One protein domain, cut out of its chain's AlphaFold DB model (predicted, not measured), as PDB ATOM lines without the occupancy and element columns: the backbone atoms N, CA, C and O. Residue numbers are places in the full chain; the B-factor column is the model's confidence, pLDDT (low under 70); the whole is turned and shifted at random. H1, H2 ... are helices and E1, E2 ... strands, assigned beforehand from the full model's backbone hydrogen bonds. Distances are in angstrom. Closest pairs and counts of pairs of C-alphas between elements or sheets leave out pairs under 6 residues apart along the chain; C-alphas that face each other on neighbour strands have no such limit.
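This is residues 3 to 82 of the 82 residues of an uncharacterized protein of Acetivibrio ethanolgignens (UniProt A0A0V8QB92). A long, twisted ribbon of three antiparallel strands, made of the hairpin E2 and E3 with the shorter E1 alongside E3, has the short helix H1 grazing it, mainly near E1. A long loop, residues 29 to 56, gathers toward the end of the hairpin away from its tip at Gly 69. The printed part has 80 residues, with one named helix and three named strands in the order E1, H1, E2, E3; the sheet's order is E1, E3, E2, and the class is mixed, helices and strands. The whole is compact, with a radius of gyration of the C-alphas of 13.1 A, yet elongated, spanning 43 by 24 by 18 A.

E1, residues 3 to 9, is an edge strand, and its antiparallel neighbour is the inner strand E3, residues 71 to 81, at 158 degrees between their directions. N 6 and O 77 are 2.9 A apart and N 77 and O 6 are 2.8 A apart, both within hydrogen-bond range. H1, residues 18 to 28, is on the sheet but only grazes it, with its residues 20 to 28. The closest C-alphas of E1 and H1 are those of Met 8 and Val 21, 7.9 A apart. Every O i to N i+4 pair in H1 is within hydrogen-bond range. In the long stretch that follows, residues 32 to 33 pair with residues 48 to 49, antiparallel. E2, residues 57 to 68, is the other edge strand and forms a hairpin with E3, antiparallel at 160 degrees. N 63 and O 76, 2.9 A, and N 73 and O 66, 2.8 A, are within hydrogen-bond range. E3 bends by 52 degrees at residue 74. E1, H1 and E2 form a split strand-helix-strand unit, two strands running the same way with E3 between them in the sheet; its crossover is right-handed.

E1 begins at C-alpha 3, (160.522, 98.954, 181.845), and is 19.8 A long from first to last C-alpha. H1 begins at C-alpha 18, (143.143, 104.489, 179.108), and measures 15.3 A. E2, the longest strand by residues, measures 31.3 A. E3 measures 30.0 A and ends at C-alpha 81, (157.832, 94.588, 178.160).

The two C-alphas farthest apart are those of Thr 54 and Gly 69, 43.1 A. The first and last printed C-alphas, of Arg 3 and Lys 82, are 9.2 A apart; Lys 82 is the chain's last residue. The printed part has no cut. The link from H1 to E2 is long, with 28 residues; that from E1 to H1 is short, with 8, and that from E2 to E3 is tight, with 2. The mean pLDDT of the printed part is 93.8, and no printed residue is under 70.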
ATOM      1  N   ARG A   3     161.470  98.129 181.091       96.88
ATOM      2  CA  ARG A   3     160.522  98.954 181.845       96.88
ATOM      3  C   ARG A   3     160.592 100.382 181.339       96.88
ATOM      4  O   ARG A   3     161.662 100.983 181.368       96.88
ATOM      5  N   ILE A   4     159.451 100.920 180.928       97.44
ATOM      6  CA  ILE A   4     159.337 102.310 180.487       97.44
ATOM      7  C   ILE A   4     158.478 103.055 181.497       97.44
ATOM      8  O   ILE A   4     157.334 102.676 181.748       97.44
ATOM      9  N   ASN A   5     159.062 104.102 182.079       97.31
ATOM     10  CA  ASN A   5     158.414 104.947 183.068       97.31
ATOM     11  C   ASN A   5     158.054 106.293 182.450       97.31
ATOM     12  O   ASN A   5     158.881 106.905 181.777       97.31
ATOM     13  N   PHE A   6     156.853 106.783 182.727       97.25
ATOM     14  CA  PHE A   6     156.443 108.131 182.357       97.25
ATOM     15  C   PHE A   6     155.472 108.701 183.382       97.25
ATOM     16  O   PHE A   6     154.835 107.971 184.139       97.25
ATOM     17  N   ILE A   7     155.387 110.027 183.439       97.31
ATOM     18  CA  ILE A   7     154.556 110.732 184.412       97.31
ATOM     19  C   ILE A   7     153.421 111.425 183.678       97.31
ATOM     20  O   ILE A   7     153.654 112.140 182.707       97.31
ATOM     21  N   MET A   8     152.206 111.269 184.191       97.19
ATOM     22  CA  MET A   8     151.034 111.970 183.677       97.19
ATOM     23  C   MET A   8     150.300 112.696 184.794       97.19
ATOM     24  O   MET A   8     150.148 112.177 185.900       97.19
ATOM     25  N   ALA A   9     149.824 113.897 184.480       96.25
ATOM     26  CA  ALA A   9     148.878 114.615 185.318       96.25
ATOM     27  C   ALA A   9     147.451 114.112 185.073       96.25
ATOM     28  O   ALA A   9     147.119 113.659 183.976       96.25
ATOM     29  N   THR A  10     146.599 114.211 186.089       94.62
ATOM     30  CA  THR A  10     145.159 114.004 185.921       94.62
ATOM     31  C   THR A  10     144.568 115.060 184.994       94.62
ATOM     32  O   THR A  10     144.978 116.220 185.033       94.62
ATOM     33  N   ASN A  11     143.560 114.683 184.211       91.94
ATOM     34  CA  ASN A  11     142.776 115.625 183.418       91.94
ATOM     35  C   ASN A  11     141.937 116.565 184.310       91.94
ATOM     36  O   ASN A  11     141.913 116.430 185.535       91.94
ATOM     37  N   ASN A  12     141.196 117.490 183.693       88.81
ATOM     38  CA  ASN A  12     140.371 118.486 184.397       88.81
ATOM     39  C   ASN A  12     139.311 117.877 185.340       88.81
ATOM     40  O   ASN A  12     138.836 118.555 186.244       88.81
ATOM     41  N   ASN A  13     138.970 116.596 185.165       90.69
ATOM     42  CA  ASN A  13     138.039 115.865 186.026       90.69
ATOM     43  C   ASN A  13     138.745 115.089 187.153       90.69
ATOM     44  O   ASN A  13     138.103 114.300 187.848       90.69
ATOM     45  N   GLY A  14     140.062 115.253 187.319       90.50
ATOM     46  CA  GLY A  14     140.858 114.521 188.305       90.50
ATOM     47  C   GLY A  14     141.049 113.040 187.964       90.50
ATOM     48  O   GLY A  14     141.297 112.238 188.861       90.50
ATOM     49  N   LYS A  15     140.901 112.652 186.690       92.50
ATOM     50  CA  LYS A  15     141.008 111.256 186.233       92.50
ATOM     51  C   LYS A  15     142.126 111.094 185.207       92.50
ATOM     52  O   LYS A  15     142.557 112.062 184.585       92.50
ATOM     53  N   ILE A  16     142.564 109.858 185.007       93.12
ATOM     54  CA  ILE A  16     143.364 109.447 183.852       93.12
ATOM     55  C   ILE A  16     142.628 108.269 183.223       93.12
ATOM     56  O   ILE A  16     142.357 107.278 183.899       93.12
ATOM     57  N   THR A  17     142.249 108.394 181.956       90.94
ATOM     58  CA  THR A  17     141.607 107.308 181.211       90.94
ATOM     59  C   THR A  17     142.639 106.518 180.411       90.94
ATOM     60  O   THR A  17     143.724 107.012 180.115       90.94
ATOM     61  N   VAL A  18     142.292 105.295 180.004       87.81
ATOM     62  CA  VAL A  18     143.143 104.489 179.108       87.81
ATOM     63  C   VAL A  18     143.443 105.245 177.808       87.81
ATOM     64  O   VAL A  18     144.579 105.241 177.339       87.81
ATOM     65  N   ARG A  19     142.449 105.960 177.267       90.31
ATOM     66  CA  ARG A  19     142.617 106.811 176.086       90.31
ATOM     67  C   ARG A  19     143.654 107.910 176.317       90.31
ATOM     68  O   ARG A  19     144.518 108.090 175.466       90.31
ATOM     69  N   ASP A  20     143.595 108.598 177.460       92.31
ATOM     70  CA  ASP A  20     144.573 109.639 177.809       92.31
ATOM     71  C   ASP A  20     145.993 109.060 177.836       92.31
ATOM     72  O   ASP A  20     146.912 109.654 177.275       92.31
ATOM     73  N   VAL A  21     146.164 107.875 178.438       92.50
ATOM     74  CA  VAL A  21     147.461 107.180 178.513       92.50
ATOM     75  C   VAL A  21     147.984 106.839 177.122       92.50
ATOM     76  O   VAL A  21     149.127 107.153 176.800       92.50
ATOM     77  N   LEU A  22     147.156 106.232 176.271       92.62
ATOM     78  CA  LEU A  22     147.563 105.843 174.921       92.62
ATOM     79  C   LEU A  22     147.903 107.063 174.052       92.62
ATOM     80  O   LEU A  22     148.937 107.060 173.385       92.62
ATOM     81  N   CYS A  23     147.101 108.132 174.112       92.56
ATOM     82  CA  CYS A  23     147.412 109.388 173.428       92.56
ATOM     83  C   CYS A  23     148.733 109.994 173.920       92.56
ATOM     84  O   CYS A  23     149.553 110.414 173.103       92.56
ATOM     85  N   TYR A  24     148.965 110.003 175.235       94.94
ATOM     86  CA  TYR A  24     150.205 110.513 175.814       94.94
ATOM     87  C   TYR A  24     151.422 109.717 175.341       94.94
ATOM     88  O   TYR A  24     152.419 110.318 174.938       94.94
ATOM     89  N   ILE A  25     151.328 108.382 175.331       95.25
ATOM     90  CA  ILE A  25     152.383 107.494 174.830       95.25
ATOM     91  C   ILE A  25     152.708 107.818 173.368       95.25
ATOM     92  O   ILE A  25     153.869 108.045 173.044       95.25
ATOM     93  N   MET A  26     151.691 107.911 172.502       93.38
ATOM     94  CA  MET A  26     151.877 108.207 171.074       93.38
ATOM     95  C   MET A  26     152.585 109.543 170.819       93.38
ATOM     96  O   MET A  26     153.293 109.674 169.824       93.38
ATOM     97  N   GLN A  27     152.369 110.533 171.686       95.00
ATOM     98  CA  GLN A  27     152.900 111.887 171.524       95.00
ATOM     99  C   GLN A  27     154.267 112.087 172.184       95.00
ATOM    100  O   GLN A  27     155.063 112.877 171.686       95.00
ATOM    101  N   ASN A  28     154.536 111.406 173.304       96.88
ATOM    102  CA  ASN A  28     155.657 111.749 174.185       96.88
ATOM    103  C   ASN A  28     156.631 110.592 174.439       96.88
ATOM    104  O   ASN A  28     157.746 110.846 174.887       96.88
ATOM    105  N   ILE A  29     156.237 109.339 174.183       96.94
ATOM    106  CA  ILE A  29     157.014 108.145 174.545       96.94
ATOM    107  C   ILE A  29     157.384 107.362 173.273       96.94
ATOM    108  O   ILE A  29     156.793 106.319 172.985       96.94
ATOM    109  N   PRO A  30     158.367 107.845 172.486       95.94
ATOM    110  CA  PRO A  30     158.731 107.241 171.201       95.94
ATOM    111  C   PRO A  30     159.292 105.818 171.327       95.94
ATOM    112  O   PRO A  30     159.343 105.103 170.331       95.94
ATOM    113  N   GLN A  31     159.695 105.391 172.530       97.19
ATOM    114  CA  GLN A  31     160.150 104.026 172.796       97.19
ATOM    115  C   GLN A  31     159.020 102.987 172.700       97.19
ATOM    116  O   GLN A  31     159.305 101.804 172.540       97.19
ATOM    117  N   ILE A  32     157.752 103.403 172.794       96.75
ATOM    118  CA  ILE A  32     156.595 102.504 172.736       96.75
ATOM    119  C   ILE A  32     155.866 102.705 171.413       96.75
ATOM    120  O   ILE A  32     155.439 103.807 171.067       96.75
ATOM    121  N   LYS A  33     155.640 101.609 170.690       95.94
ATOM    122  CA  LYS A  33     154.785 101.605 169.509       95.94
ATOM    123  C   LYS A  33     153.351 101.263 169.904       95.94
ATOM    124  O   LYS A  33     153.074 100.178 170.410       95.94
ATOM    125  N   VAL A  34     152.438 102.184 169.612       94.44
ATOM    126  CA  VAL A  34     150.988 101.967 169.692       94.44
ATOM    127  C   VAL A  34     150.477 101.570 168.296       94.44
ATOM    128  O   VAL A  34     150.871 102.212 167.312       94.44
ATOM    129  N   PRO A  35     149.663 100.506 168.155       92.19
ATOM    130  CA  PRO A  35     149.104 100.111 166.865       92.19
ATOM    131  C   PRO A  35     148.138 101.174 166.330       92.19
ATOM    132  O   PRO A  35     147.438 101.839 167.090       92.19
ATOM    133  N   ASN A  36     148.079 101.312 165.005       86.19
ATOM    134  CA  ASN A  36     147.158 102.232 164.337       86.19
ATOM    135  C   ASN A  36     145.768 101.588 164.182       86.19
ATOM    136  O   ASN A  36     145.355 101.236 163.078       86.19
ATOM    137  N   THR A  37     145.097 101.355 165.307       87.25
ATOM    138  CA  THR A  37     143.744 100.783 165.404       87.25
ATOM    139  C   THR A  37     142.871 101.669 166.292       87.25
ATOM    140  O   THR A  37     143.367 102.631 166.879       87.25
ATOM    141  N   ASP A  38     141.575 101.364 166.415       86.50
ATOM    142  CA  ASP A  38     140.700 102.102 167.333       86.50
ATOM    143  C   ASP A  38     141.263 102.049 168.761       86.50
ATOM    144  O   ASP A  38     141.379 100.976 169.357       86.50
ATOM    145  N   ILE A  39     141.594 103.223 169.300       83.62
ATOM    146  CA  ILE A  39     142.205 103.413 170.617       83.62
ATOM    147  C   ILE A  39     141.379 102.799 171.752       83.62
ATOM    148  O   ILE A  39     141.941 102.390 172.764       83.62
ATOM    149  N   ASN A  40     140.060 102.681 171.575       83.31
ATOM    150  CA  ASN A  40     139.164 102.085 172.568       83.31
ATOM    151  C   ASN A  40     139.250 100.552 172.611       83.31
ATOM    152  O   ASN A  40     138.711  99.933 173.523       83.31
ATOM    153  N   THR A  41     139.919  99.943 171.632       86.50
ATOM    154  CA  THR A  41     140.047  98.485 171.482       86.50
ATOM    155  C   THR A  41     141.471  97.982 171.713       86.50
ATOM    156  O   THR A  41     141.701  96.774 171.713       86.50
ATOM    157  N   ILE A  42     142.434  98.889 171.922       88.88
ATOM    158  CA  ILE A  42     143.841  98.530 172.111       88.88
ATOM    159  C   ILE A  42     144.015  97.865 173.476       88.88
ATOM    160  O   ILE A  42     143.900  98.496 174.527       88.88
ATOM    161  N   SER A  43     144.353  96.582 173.448       88.44
ATOM    162  CA  SER A  43     144.833  95.857 174.618       88.44
ATOM    163  C   SER A  43     146.293  96.206 174.912       88.44
ATOM    164  O   SER A  43     147.076  96.492 174.003       88.44
ATOM    165  N   LEU A  44     146.694  96.137 176.187       85.69
ATOM    166  CA  LEU A  44     148.081  96.399 176.585       85.69
ATOM    167  C   LEU A  44     149.077  95.522 175.810       85.69
ATOM    168  O   LEU A  44     150.100  96.032 175.377       85.69
ATOM    169  N   SER A  45     148.756  94.253 175.542       89.50
ATOM    170  CA  SER A  45     149.638  93.315 174.825       89.50
ATOM    171  C   SER A  45     149.900  93.659 173.358       89.50
ATOM    172  O   SER A  45     150.785  93.063 172.739       89.50
ATOM    173  N   GLN A  46     149.162  94.616 172.796       93.56
ATOM    174  CA  GLN A  46     149.419  95.148 171.460       93.56
ATOM    175  C   GLN A  46     150.428  96.301 171.463       93.56
ATOM    176  O   GLN A  46     150.880  96.703 170.391       93.56
ATOM    177  N   LEU A  47     150.796  96.827 172.635       95.62
ATOM    178  CA  LEU A  47     151.908  97.760 172.763       95.62
ATOM    179  C   LEU A  47     153.220  96.986 172.647       95.62
ATOM    180  O   LEU A  47     153.421  95.989 173.345       95.62
ATOM    181  N   THR A  48     154.128  97.468 171.807       97.19
ATOM    182  CA  THR A  48     155.474  96.899 171.661       97.19
ATOM    183  C   THR A  48     156.532  97.958 171.902       97.19
ATOM    184  O   THR A  48     156.225  99.153 171.935       97.19
ATOM    185  N   LEU A  49     157.790  97.543 172.007       97.00
ATOM    186  CA  LEU A  49     158.883  98.493 171.854       97.00
ATOM    187  C   LEU A  49     159.005  98.941 170.393       97.00
ATOM    188  O   LEU A  49     158.571  98.249 169.463       97.00
ATOM    189  N   ALA A  50     159.526 100.150 170.201       95.06
ATOM    190  CA  ALA A  50     159.689 100.746 168.882       95.06
ATOM    191  C   ALA A  50     160.870 100.141 168.107       95.06
ATOM    192  O   ALA A  50     160.773  99.989 166.887       95.06
ATOM    193  N   ASP A  51     161.944  99.784 168.812       95.00
ATOM    194  CA  ASP A  51     163.159  99.159 168.282       95.00
ATOM    195  C   ASP A  51     163.034  97.631 168.143       95.00
ATOM    196  O   ASP A  51     163.628  97.046 167.240       95.00
ATOM    197  N   ASP A  52     162.205  96.997 168.973       94.69
ATOM    198  CA  ASP A  52     161.928  95.564 168.940       94.69
ATOM    199  C   ASP A  52     160.426  95.273 169.089       94.69
ATOM    200  O   ASP A  52     159.859  95.202 170.183       94.69
ATOM    201  N   ARG A  53     159.770  95.040 167.949       93.25
ATOM    202  CA  ARG A  53     158.331  94.736 167.895       93.25
ATOM    203  C   ARG A  53     157.970  93.340 168.408       93.25
ATOM    204  O   ARG A  53     156.784  93.020 168.484       93.25
ATOM    205  N   THR A  54     158.951  92.492 168.726       94.81
ATOM    206  CA  THR A  54     158.689  91.170 169.313       94.81
ATOM    207  C   THR A  54     158.432  91.256 170.814       94.81
ATOM    208  O   THR A  54     157.659  90.453 171.337       94.81
ATOM    209  N   LYS A  55     158.987  92.281 171.477       96.00
ATOM    210  CA  LYS A  55     158.760  92.558 172.896       96.00
ATOM    211  C   LYS A  55     157.410  93.230 173.106       96.00
ATOM    212  O   LYS A  55     157.211  94.389 172.733       96.00
ATOM    213  N   LYS A  56     156.484  92.514 173.738       96.25
ATOM    214  CA  LYS A  56     155.112  92.983 173.988       96.25
ATOM    215  C   LYS A  56     154.971  93.479 175.417       96.25
ATOM    216  O   LYS A  56     155.618  92.964 176.327       96.25
ATOM    217  N   CYS A  57     154.101  94.460 175.631       96.50
ATOM    218  CA  CYS A  57     153.750  94.885 176.978       96.50
ATOM    219  C   CYS A  57     152.957  93.769 177.670       96.50
ATOM    220  O   CYS A  57     151.924  93.310 177.186       96.50
ATOM    221  N   VAL A  58     153.459  93.309 178.809       96.12
ATOM    222  CA  VAL A  58     152.874  92.213 179.595       96.12
ATOM    223  C   VAL A  58     152.203  92.707 180.872       96.12
ATOM    224  O   VAL A  58     151.589  91.920 181.588       96.12
ATOM    225  N   GLY A  59     152.306  94.000 181.171       94.62
ATOM    226  CA  GLY A  59     151.670  94.591 182.336       94.62
ATOM    227  C   GLY A  59     152.044  96.050 182.543       94.62
ATOM    228  O   GLY A  59     152.940  96.591 181.893       94.62
ATOM    229  N   GLY A  60     151.354  96.675 183.489       92.69
ATOM    230  CA  GLY A  60     151.618  98.043 183.891       92.69
ATOM    231  C   GLY A  60     151.261  98.291 185.348       92.69
ATOM    232  O   GLY A  60     150.415  97.600 185.912       92.69
ATOM    233  N   ILE A  61     151.926  99.273 185.946       95.00
ATOM    234  CA  ILE A  61     151.695  99.737 187.317       95.00
ATOM    235  C   ILE A  61     151.517 101.255 187.266       95.00
ATOM    236  O   ILE A  61     152.180 101.924 186.471       95.00
ATOM    237  N   ALA A  62     150.619 101.788 188.092       94.75
ATOM    238  CA  ALA A  62     150.442 103.221 188.284       94.75
ATOM    239  C   ALA A  62     150.563 103.560 189.773       94.75
ATOM    240  O   ALA A  62     149.864 102.979 190.602       94.75
ATOM    241  N   GLU A  63     151.430 104.512 190.100       96.25
ATOM    242  CA  GLU A  63     151.712 104.939 191.472       96.25
ATOM    243  C   GLU A  63     151.458 106.441 191.611       96.25
ATOM    244  O   GLU A  63     151.847 107.233 190.751       96.25
ATOM    245  N   GLY A  64     150.784 106.852 192.687       95.75
ATOM    246  CA  GLY A  64     150.516 108.266 192.946       95.75
ATOM    247  C   GLY A  64     151.801 109.025 193.279       95.75
ATOM    248  O   GLY A  64     152.542 108.625 194.172       95.75
ATOM    249  N   ARG A  65     152.056 110.136 192.582       96.19
ATOM    250  CA  ARG A  65     153.282 110.941 192.712       96.19
ATOM    251  C   ARG A  65     153.064 112.239 193.477       96.19
ATOM    252  O   ARG A  65     153.804 112.539 194.407       96.19
ATOM    253  N   THR A  66     152.069 113.017 193.063       96.94
ATOM    254  CA  THR A  66     151.832 114.375 193.573       96.94
ATOM    255  C   THR A  66     150.436 114.451 194.154       96.94
ATOM    256  O   THR A  66     149.483 114.024 193.507       96.94
ATOM    257  N   TRP A  67     150.316 115.014 195.356       95.62
ATOM    258  CA  TRP A  67     149.058 115.125 196.088       95.62
ATOM    259  C   TRP A  67     148.794 116.580 196.468       95.62
ATOM    260  O   TRP A  67     149.641 117.229 197.077       95.62
ATOM    261  N   ILE A  68     147.619 117.098 196.113       94.12
ATOM    262  CA  ILE A  68     147.191 118.472 196.407       94.12
ATOM    263  C   ILE A  68     145.811 118.399 197.061       94.12
ATOM    264  O   ILE A  68     144.890 117.809 196.500       94.12
ATOM    265  N   GLY A  69     145.667 118.960 198.266       92.31
ATOM    266  CA  GLY A  69     144.390 118.953 198.995       92.31
ATOM    267  C   GLY A  69     143.823 117.545 199.229       92.31
ATOM    268  O   GLY A  69     142.620 117.337 199.102       92.31
ATOM    269  N   GLY A  70     144.692 116.559 199.482       92.44
ATOM    270  CA  GLY A  70     144.308 115.154 199.679       92.44
ATOM    271  C   GLY A  70     143.954 114.385 198.400       92.44
ATOM    272  O   GLY A  70     143.564 113.224 198.482       92.44
ATOM    273  N   ARG A  71     144.097 114.989 197.213       92.19
ATOM    274  CA  ARG A  71     143.836 114.339 195.918       92.19
ATOM    275  C   ARG A  71     145.130 114.118 195.147       92.19
ATOM    276  O   ARG A  71     145.940 115.035 195.039       92.19
ATOM    277  N   CYS A  72     145.303 112.928 194.578       94.19
ATOM    278  CA  CYS A  72     146.433 112.636 193.701       94.19
ATOM    279  C   CYS A  72     146.237 113.314 192.337       94.19
ATOM    280  O   CYS A  72     145.239 113.065 191.662       94.19
ATOM    281  N   THR A  73     147.181 114.164 191.937       96.00
ATOM    282  CA  THR A  73     147.130 114.974 190.707       96.00
ATOM    283  C   THR A  73     148.140 114.538 189.651       96.00
ATOM    284  O   THR A  73     148.027 114.945 188.495       96.00
ATOM    285  N   GLN A  74     149.114 113.697 190.004       97.31
ATOM    286  CA  GLN A  74     150.066 113.110 189.059       97.31
ATOM    287  C   GLN A  74     150.378 111.669 189.433       97.31
ATOM    288  O   GLN A  74     150.498 111.356 190.614       97.31
ATOM    289  N   TYR A  75     150.582 110.826 188.426       97.25
ATOM    290  CA  TYR A  75     150.931 109.419 188.588       97.25
ATOM    291  C   TYR A  75     152.209 109.095 187.815       97.25
ATOM    292  O   TYR A  75     152.432 109.634 186.728       97.25
ATOM    293  N   VAL A  76     153.031 108.207 188.371       97.81
ATOM    294  CA  VAL A  76     154.091 107.506 187.641       97.81
ATOM    295  C   VAL A  76     153.479 106.233 187.069       97.81
ATOM    296  O   VAL A  76     152.972 105.401 187.816       97.81
ATOM    297  N   PHE A  77     153.526 106.086 185.750       97.19
ATOM    298  CA  PHE A  77     153.172 104.859 185.051       97.19
ATOM    299  C   PHE A  77     154.441 104.094 184.699       97.19
ATOM    300  O   PHE A  77     155.375 104.671 184.144       97.19
ATOM    301  N   THR A  78     154.446 102.791 184.964       97.31
ATOM    302  CA  THR A  78     155.492 101.855 184.546       97.31
ATOM    303  C   THR A  78     154.871 100.795 183.654       97.31
ATOM    304  O   THR A  78     154.058 100.009 184.132       97.31
ATOM    305  N   LEU A  79     155.270 100.730 182.385       96.94
ATOM    306  CA  LEU A  79     154.901  99.642 181.472       96.94
ATOM    307  C   LEU A  79     156.046  98.633 181.357       96.94
ATOM    308  O   LEU A  79     157.213  99.021 181.273       96.94
ATOM    309  N   ILE A  80     155.711  97.342 181.383       97.56
ATOM    310  CA  ILE A  80     156.666  96.228 181.436       97.56
ATOM    311  C   ILE A  80     156.589  95.444 180.127       97.56
ATOM    312  O   ILE A  80     155.521  94.948 179.776       97.56
ATOM    313  N   PHE A  81     157.722  95.277 179.445       97.56
ATOM    314  CA  PHE A  81     157.832  94.588 178.160       97.56
ATOM    315  C   PHE A  81     158.681  93.315 178.273       97.56
ATOM    316  O   PHE A  81     159.714  93.287 178.966       97.56
ATOM    317  N   LYS A  82     158.241  92.253 177.591       95.06
ATOM    318  CA  LYS A  82     158.920  90.955 177.522       95.06
ATOM    319  C   LYS A  82     158.942  90.423 176.100       95.06
ATOM    320  O   LYS A  82     157.917  90.584 175.400       95.06
TER     321      LYS A  82